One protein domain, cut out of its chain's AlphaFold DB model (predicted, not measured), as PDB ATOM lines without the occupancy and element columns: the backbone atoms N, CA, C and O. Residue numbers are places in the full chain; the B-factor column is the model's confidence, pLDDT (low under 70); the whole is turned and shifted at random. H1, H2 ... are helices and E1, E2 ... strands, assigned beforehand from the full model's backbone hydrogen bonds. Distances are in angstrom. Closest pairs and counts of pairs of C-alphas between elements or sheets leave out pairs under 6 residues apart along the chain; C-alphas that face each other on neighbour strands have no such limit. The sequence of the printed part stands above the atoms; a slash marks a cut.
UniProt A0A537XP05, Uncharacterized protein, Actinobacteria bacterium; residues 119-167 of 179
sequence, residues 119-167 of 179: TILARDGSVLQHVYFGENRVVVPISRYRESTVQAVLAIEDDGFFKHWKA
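What this domain is: This is residues 119 to 167 of the 179 residues of an uncharacterized protein of Actinobacteria bacterium (UniProt A0A537XP05). A small antiparallel hairpin, E1 and E2, at one end and a corner of two short helices, H1 and H2, at the other are joined by a long strip of chain with no named element, residues 132 to 146. The two ends share no core, and residues 133 to 141 of the strip stand free. The printed part has 49 residues, with two named strands and then two named helices in the order E1, E2, H1, H2; the class is mixed, helices and strands. The whole is extended, with a radius of gyration of the C-alphas of 16.7 A, and spans 45 by 26 by 20 A.

Where its parts are: The sheet has E1, residues 119 to 121, 6.3 A long from C-alpha 119 at (20.497, 7.069, -37.072), and E2, residues 127 to 131, 11.4 A long. H1, residues 147 to 157, begins at C-alpha 147 at (49.265, 3.689, -44.433) and is 15.5 A long. H2, residues 161 to 167, is 10.6 A long and ends at C-alpha 167 at (41.664, -18.962, -48.776).

How they stand to each other: E1 and E2 form a hairpin, antiparallel at 154 degrees between their directions. N 120 and O 129 are within hydrogen-bond range at 2.8 A, as are N 128 and O 120 at 2.8 A. H1 and H2 are close but not clearly touching; their closest C-alphas, of Leu 154 and Phe 161, are 7.0 A apart. They run the same way at a steep tilt of 65 degrees. E1 is apart from H1 and H2, and E2 is apart from H2. In H1 every O i to N i+4 pair is within hydrogen-bond range; in H2 1 of 3 is, beside 3 of 4 O i to N i+3 pairs.

The domain as a whole: The C-alphas of Arg 123 and Asp 159, the two farthest apart, are 45.1 A apart. The printed part has no cut. The link from E2 to H1 is long, with 15 residues; the other two are tight. Mean pLDDT of the printed part is 90.4, and residues 165 to 167 are under 70.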
ATOM      1  N   THR A 119      20.386   5.995 -36.077       93.44
ATOM      2  CA  THR A 119      20.497   7.069 -37.072       93.44
ATOM      3  C   THR A 119      19.190   7.847 -37.101       93.44
ATOM      4  O   THR A 119      18.131   7.268 -37.328       93.44
ATOM      5  N   ILE A 120      19.266   9.151 -36.856       93.75
ATOM      6  CA  ILE A 120      18.137  10.076 -36.947       93.75
ATOM      7  C   ILE A 120      18.073  10.574 -38.390       93.75
ATOM      8  O   ILE A 120      19.070  11.081 -38.909       93.75
ATOM      9  N   LEU A 121      16.913  10.419 -39.025       97.50
ATOM     10  CA  LEU A 121      16.658  10.816 -40.409       97.50
ATOM     11  C   LEU A 121      15.694  12.009 -40.457       97.50
ATOM     12  O   LEU A 121      14.813  12.135 -39.605       97.50
ATOM     13  N   ALA A 122      15.847  12.870 -41.456       97.31
ATOM     14  CA  ALA A 122      14.874  13.894 -41.808       97.31
ATOM     15  C   ALA A 122      13.711  13.297 -42.619       97.31
ATOM     16  O   ALA A 122      13.749  12.144 -43.052       97.31
ATOM     17  N   ARG A 123      12.663  14.098 -42.859       97.12
ATOM     18  CA  ARG A 123      11.470  13.674 -43.617       97.12
ATOM     19  C   ARG A 123      11.788  13.230 -45.050       97.12
ATOM     20  O   ARG A 123      11.082  12.386 -45.588       97.12
ATOM     21  N   ASP A 124      12.819  13.803 -45.657       97.31
ATOM     22  CA  ASP A 124      13.293  13.462 -47.002       97.31
ATOM     23  C   ASP A 124      14.232  12.237 -47.030       97.31
ATOM     24  O   ASP A 124      14.702  11.848 -48.096       97.31
ATOM     25  N   GLY A 125      14.503  11.620 -45.872       96.31
ATOM     26  CA  GLY A 125      15.397  10.471 -45.727       96.31
ATOM     27  C   GLY A 125      16.874  10.828 -45.532       96.31
ATOM     28  O   GLY A 125      17.688   9.923 -45.352       96.31
ATOM     29  N   SER A 126      17.244  12.114 -45.529       96.62
ATOM     30  CA  SER A 126      18.624  12.532 -45.256       96.62
ATOM     31  C   SER A 126      19.017  12.295 -43.790       96.62
ATOM     32  O   SER A 126      18.182  12.317 -42.885       96.62
ATOM     33  N   VAL A 127      20.301  12.027 -43.531       95.31
ATOM     34  CA  VAL A 127      20.807  11.758 -42.174       95.31
ATOM     35  C   VAL A 127      21.002  13.068 -41.415       95.31
ATOM     36  O   VAL A 127      21.794  13.908 -41.830       95.31
ATOM     37  N   LEU A 128      20.342  13.203 -40.263       93.81
ATOM     38  CA  LEU A 128      20.533  14.323 -39.341       93.81
ATOM     39  C   LEU A 128      21.637  14.041 -38.319       93.81
ATOM     40  O   LEU A 128      22.459  14.911 -38.054       93.81
ATOM     41  N   GLN A 129      21.657  12.842 -37.723       91.31
ATOM     42  CA  GLN A 129      22.592  12.523 -36.638       91.31
ATOM     43  C   GLN A 129      22.773  11.014 -36.433       91.31
ATOM     44  O   GLN A 129      21.854  10.224 -36.648       91.31
ATOM     45  N   HIS A 130      23.941  10.617 -35.921       90.38
ATOM     46  CA  HIS A 130      24.179   9.286 -35.357       90.38
ATOM     47  C   HIS A 130      24.276   9.347 -33.826       90.38
ATOM     48  O   HIS A 130      24.998  10.187 -33.285       90.38
ATOM     49  N   VAL A 131      23.575   8.450 -33.133       88.38
ATOM     50  CA  VAL A 131      23.550   8.345 -31.666       88.38
ATOM     51  C   VAL A 131      24.307   7.091 -31.231       88.38
ATOM     52  O   VAL A 131      24.049   6.002 -31.745       88.38
ATOM     53  N   TYR A 132      25.228   7.260 -30.279       87.44
ATOM     54  CA  TYR A 132      26.152   6.222 -29.792       87.44
ATOM     55  C   TYR A 132      26.009   5.948 -28.288       87.44
ATOM     56  O   TYR A 132      26.963   5.521 -27.654       87.44
ATOM     57  N   PHE A 133      24.853   6.269 -27.697       82.31
ATOM     58  CA  PHE A 133      24.516   5.969 -26.295       82.31
ATOM     59  C   PHE A 133      25.629   6.264 -25.256       82.31
ATOM     60  O   PHE A 133      25.799   5.523 -24.295       82.31
ATOM     61  N   GLY A 134      26.376   7.363 -25.431       77.75
ATOM     62  CA  GLY A 134      27.422   7.805 -24.493       77.75
ATOM     63  C   GLY A 134      28.830   7.265 -24.765       77.75
ATOM     64  O   GLY A 134      29.749   7.553 -24.003       77.75
ATOM     65  N   GLU A 135      29.036   6.519 -25.847       81.31
ATOM     66  CA  GLU A 135      30.357   6.020 -26.217       81.31
ATOM     67  C   GLU A 135      31.204   7.097 -26.921       81.31
ATOM     68  O   GLU A 135      30.735   7.800 -27.820       81.31
ATOM     69  N   ASN A 136      32.488   7.195 -26.557       83.56
ATOM     70  CA  ASN A 136      33.452   8.081 -27.213       83.56
ATOM     71  C   ASN A 136      33.911   7.479 -28.552       83.56
ATOM     72  O   ASN A 136      34.954   6.826 -28.630       83.56
ATOM     73  N   ARG A 137      33.097   7.642 -29.600       84.88
ATOM     74  CA  ARG A 137      33.347   7.063 -30.927       84.88
ATOM     75  C   ARG A 137      33.290   8.105 -32.032       84.88
ATOM     76  O   ARG A 137      32.378   8.924 -32.097       84.88
ATOM     77  N   VAL A 138      34.223   7.978 -32.973       83.19
ATOM     78  CA  VAL A 138      34.239   8.710 -34.242       83.19
ATOM     79  C   VAL A 138      34.437   7.702 -35.369       83.19
ATOM     80  O   VAL A 138      35.350   6.880 -35.316       83.19
ATOM     81  N   VAL A 139      33.588   7.751 -36.399       84.62
ATOM     82  CA  VAL A 139      33.794   6.940 -37.608       84.62
ATOM     83  C   VAL A 139      34.791   7.636 -38.507       84.62
ATOM     84  O   VAL A 139      34.561   8.762 -38.946       84.62
ATOM     85  N   VAL A 140      35.862   6.928 -38.834       90.00
ATOM     86  CA  VAL A 140      36.880   7.389 -39.770       90.00
ATOM     87  C   VAL A 140      36.923   6.397 -40.934       90.00
ATOM     88  O   VAL A 140      37.180   5.216 -40.699       90.00
ATOM     89  N   PRO A 141      36.642   6.828 -42.178       92.56
ATOM     90  CA  PRO A 141      36.811   5.976 -43.353       92.56
ATOM     91  C   PRO A 141      38.246   5.455 -43.450       92.56
ATOM     92  O   PRO A 141      39.180   6.200 -43.152       92.56
ATOM     93  N   ILE A 142      38.431   4.217 -43.923       90.94
ATOM     94  CA  ILE A 142      39.763   3.592 -44.004       90.94
ATOM     95  C   ILE A 142      40.760   4.456 -44.797       90.94
ATOM     96  O   ILE A 142      41.912   4.594 -44.410       90.94
ATOM     97  N   SER A 143      40.276   5.140 -45.839       95.19
ATOM     98  CA  SER A 143      41.054   6.042 -46.696       95.19
ATOM     99  C   SER A 143      41.595   7.291 -45.994       95.19
ATOM    100  O   SER A 143      42.438   7.983 -46.556       95.19
ATOM    101  N   ARG A 144      41.111   7.611 -44.787       96.81
ATOM    102  CA  ARG A 144      41.616   8.731 -43.981       96.81
ATOM    103  C   ARG A 144      42.725   8.322 -43.010       96.81
ATOM    104  O   ARG A 144      43.329   9.204 -42.402       96.81
ATOM    105  N   TYR A 145      42.995   7.027 -42.845       95.94
ATOM    106  CA  TYR A 145      44.133   6.570 -42.052       95.94
ATOM    107  C   TYR A 145      45.429   6.687 -42.852       95.94
ATOM    108  O   TYR A 145      45.450   6.547 -44.072       95.94
ATOM    109  N   ARG A 146      46.537   6.935 -42.146       97.44
ATOM    110  CA  ARG A 146      47.867   6.823 -42.750       97.44
ATOM    111  C   ARG A 146      48.175   5.350 -42.986       97.44
ATOM    112  O   ARG A 146      47.882   4.523 -42.126       97.44
ATOM    113  N   GLU A 147      48.852   5.055 -44.090       96.06
ATOM    114  CA  GLU A 147      49.265   3.689 -44.433       96.06
ATOM    115  C   GLU A 147      50.034   3.021 -43.284       96.06
ATOM    116  O   GLU A 147      49.739   1.896 -42.900       96.06
ATOM    117  N   SER A 148      50.939   3.758 -42.634       97.31
ATOM    118  CA  SER A 148      51.703   3.263 -41.483       97.31
ATOM    119  C   SER A 148      50.828   2.803 -40.313       97.31
ATOM    120  O   SER A 148      51.199   1.869 -39.612       97.31
ATOM    121  N   THR A 149      49.674   3.440 -40.085       97.25
ATOM    122  CA  THR A 149      48.737   3.042 -39.023       97.25
ATOM    123  C   THR A 149      48.065   1.722 -39.368       97.25
ATOM    124  O   THR A 149      47.978   0.845 -38.514       97.25
ATOM    125  N   VAL A 150      47.629   1.563 -40.620       95.88
ATOM    126  CA  VAL A 150      47.014   0.319 -41.093       95.88
ATOM    127  C   VAL A 150      48.024  -0.825 -41.008       95.88
ATOM    128  O   VAL A 150      47.721  -1.860 -40.424       95.88
ATOM    129  N   GLN A 151      49.248  -0.611 -41.499       95.94
ATOM    130  CA  GLN A 151      50.316  -1.613 -41.456       95.94
ATOM    131  C   GLN A 151      50.702  -2.006 -40.025       95.94
ATOM    132  O   GLN A 151      50.920  -3.183 -39.761       95.94
ATOM    133  N   ALA A 152      50.745  -1.052 -39.089       97.06
ATOM    134  CA  ALA A 152      51.042  -1.348 -37.688       97.06
ATOM    135  C   ALA A 152      49.972  -2.237 -37.037       97.06
ATOM    136  O   ALA A 152      50.315  -3.187 -36.342       97.06
ATOM    137  N   VAL A 153      48.686  -1.956 -37.280       96.69
ATOM    138  CA  VAL A 153      47.587  -2.786 -36.763       96.69
ATOM    139  C   VAL A 153      47.637  -4.182 -37.376       96.69
ATOM    140  O   VAL A 153      47.582  -5.162 -36.643       96.69
ATOM    141  N   LEU A 154      47.803  -4.283 -38.699       95.50
ATOM    142  CA  LEU A 154      47.899  -5.579 -39.374       95.50
ATOM    143  C   LEU A 154      49.086  -6.394 -38.855       95.50
ATOM    144  O   LEU A 154      48.915  -7.557 -38.535       95.50
ATOM    145  N   ALA A 155      50.260  -5.787 -38.686       96.25
ATOM    146  CA  ALA A 155      51.437  -6.491 -38.182       96.25
ATOM    147  C   ALA A 155      51.270  -7.053 -36.755       96.25
ATOM    148  O   ALA A 155      51.940  -8.025 -36.416       96.25
ATOM    149  N   ILE A 156      50.419  -6.443 -35.921       97.06
ATOM    150  CA  ILE A 156      50.167  -6.883 -34.538       97.06
ATOM    151  C   ILE A 156      49.022  -7.902 -34.472       97.06
ATOM    152  O   ILE A 156      49.127  -8.878 -33.736       97.06
ATOM    153  N   GLU A 157      47.938  -7.661 -35.211       96.94
ATOM    154  CA  GLU A 157      46.686  -8.413 -35.070       96.94
ATOM    155  C   GLU A 157      46.562  -9.565 -36.081       96.94
ATOM    156  O   GLU A 157      46.186 -10.675 -35.708       96.94
ATOM    157  N   ASP A 158      46.857  -9.315 -37.363       94.12
ATOM    158  CA  ASP A 158      46.753 -10.302 -38.449       94.12
ATOM    159  C   ASP A 158      47.592  -9.872 -39.672       94.12
ATOM    160  O   ASP A 158      47.107  -9.218 -40.605       94.12
ATOM    161  N   ASP A 159      48.874 -10.250 -39.692       93.25
ATOM    162  CA  ASP A 159      49.807  -9.931 -40.788       93.25
ATOM    163  C   ASP A 159      49.429 -10.647 -42.103       93.25
ATOM    164  O   ASP A 159      49.829 -10.262 -43.210       93.25
ATOM    165  N   GLY A 160      48.607 -11.688 -41.978       91.38
ATOM    166  CA  GLY A 160      48.029 -12.494 -43.033       91.38
ATOM    167  C   GLY A 160      46.637 -12.048 -43.465       91.38
ATOM    168  O   GLY A 160      46.077 -12.707 -44.340       91.38
ATOM    169  N   PHE A 161      46.088 -10.941 -42.952       91.94
ATOM    170  CA  PHE A 161      44.686 -10.545 -43.161       91.94
ATOM    171  C   PHE A 161      44.234 -10.620 -44.629       91.94
ATOM    172  O   PHE A 161      43.247 -11.276 -44.980       91.94
ATOM    173  N   PHE A 162      45.012 -10.033 -45.545       88.06
ATOM    174  CA  PHE A 162      44.704 -10.058 -46.983       88.06
ATOM    175  C   PHE A 162      44.963 -11.416 -47.663       88.06
ATOM    176  O   PHE A 162      44.467 -11.666 -48.768       88.06
ATOM    177  N   LYS A 163      45.745 -12.301 -47.038       89.06
ATOM    178  CA  LYS A 163      45.984 -13.678 -47.494       89.06
ATOM    179  C   LYS A 163      44.837 -14.593 -47.060       89.06
ATOM    180  O   LYS A 163      44.343 -15.353 -47.894       89.06
ATOM    181  N   HIS A 164      44.359 -14.460 -45.820       81.75
ATOM    182  CA  HIS A 164      43.233 -15.223 -45.270       81.75
ATOM    183  C   HIS A 164      41.959 -15.050 -46.100       81.75
ATOM    184  O   HIS A 164      41.306 -16.034 -46.451       81.75
ATOM    185  N   TRP A 165      41.667 -13.817 -46.527       65.25
ATOM    186  CA  TRP A 165      40.504 -13.509 -47.364       65.25
ATOM    187  C   TRP A 165      40.428 -14.332 -48.666       65.25
ATOM    188  O   TRP A 165      39.340 -14.654 -49.142       65.25
ATOM    189  N   LYS A 166      41.572 -14.710 -49.254       60.00
ATOM    190  CA  LYS A 166      41.603 -15.514 -50.489       60.00
ATOM    191  C   LYS A 166      41.404 -17.011 -50.252       60.00
ATOM    192  O   LYS A 166      40.901 -17.678 -51.151       60.00
ATOM    193  N   ALA A 167      41.766 -17.533 -49.083       60.66
ATOM    194  CA  ALA A 167      41.664 -18.962 -48.776       60.66
ATOM    195  C   ALA A 167      40.226 -19.412 -48.445       60.66
ATOM    196  O   ALA A 167      39.900 -20.584 -48.596       60.66
TER     197      ALA A 167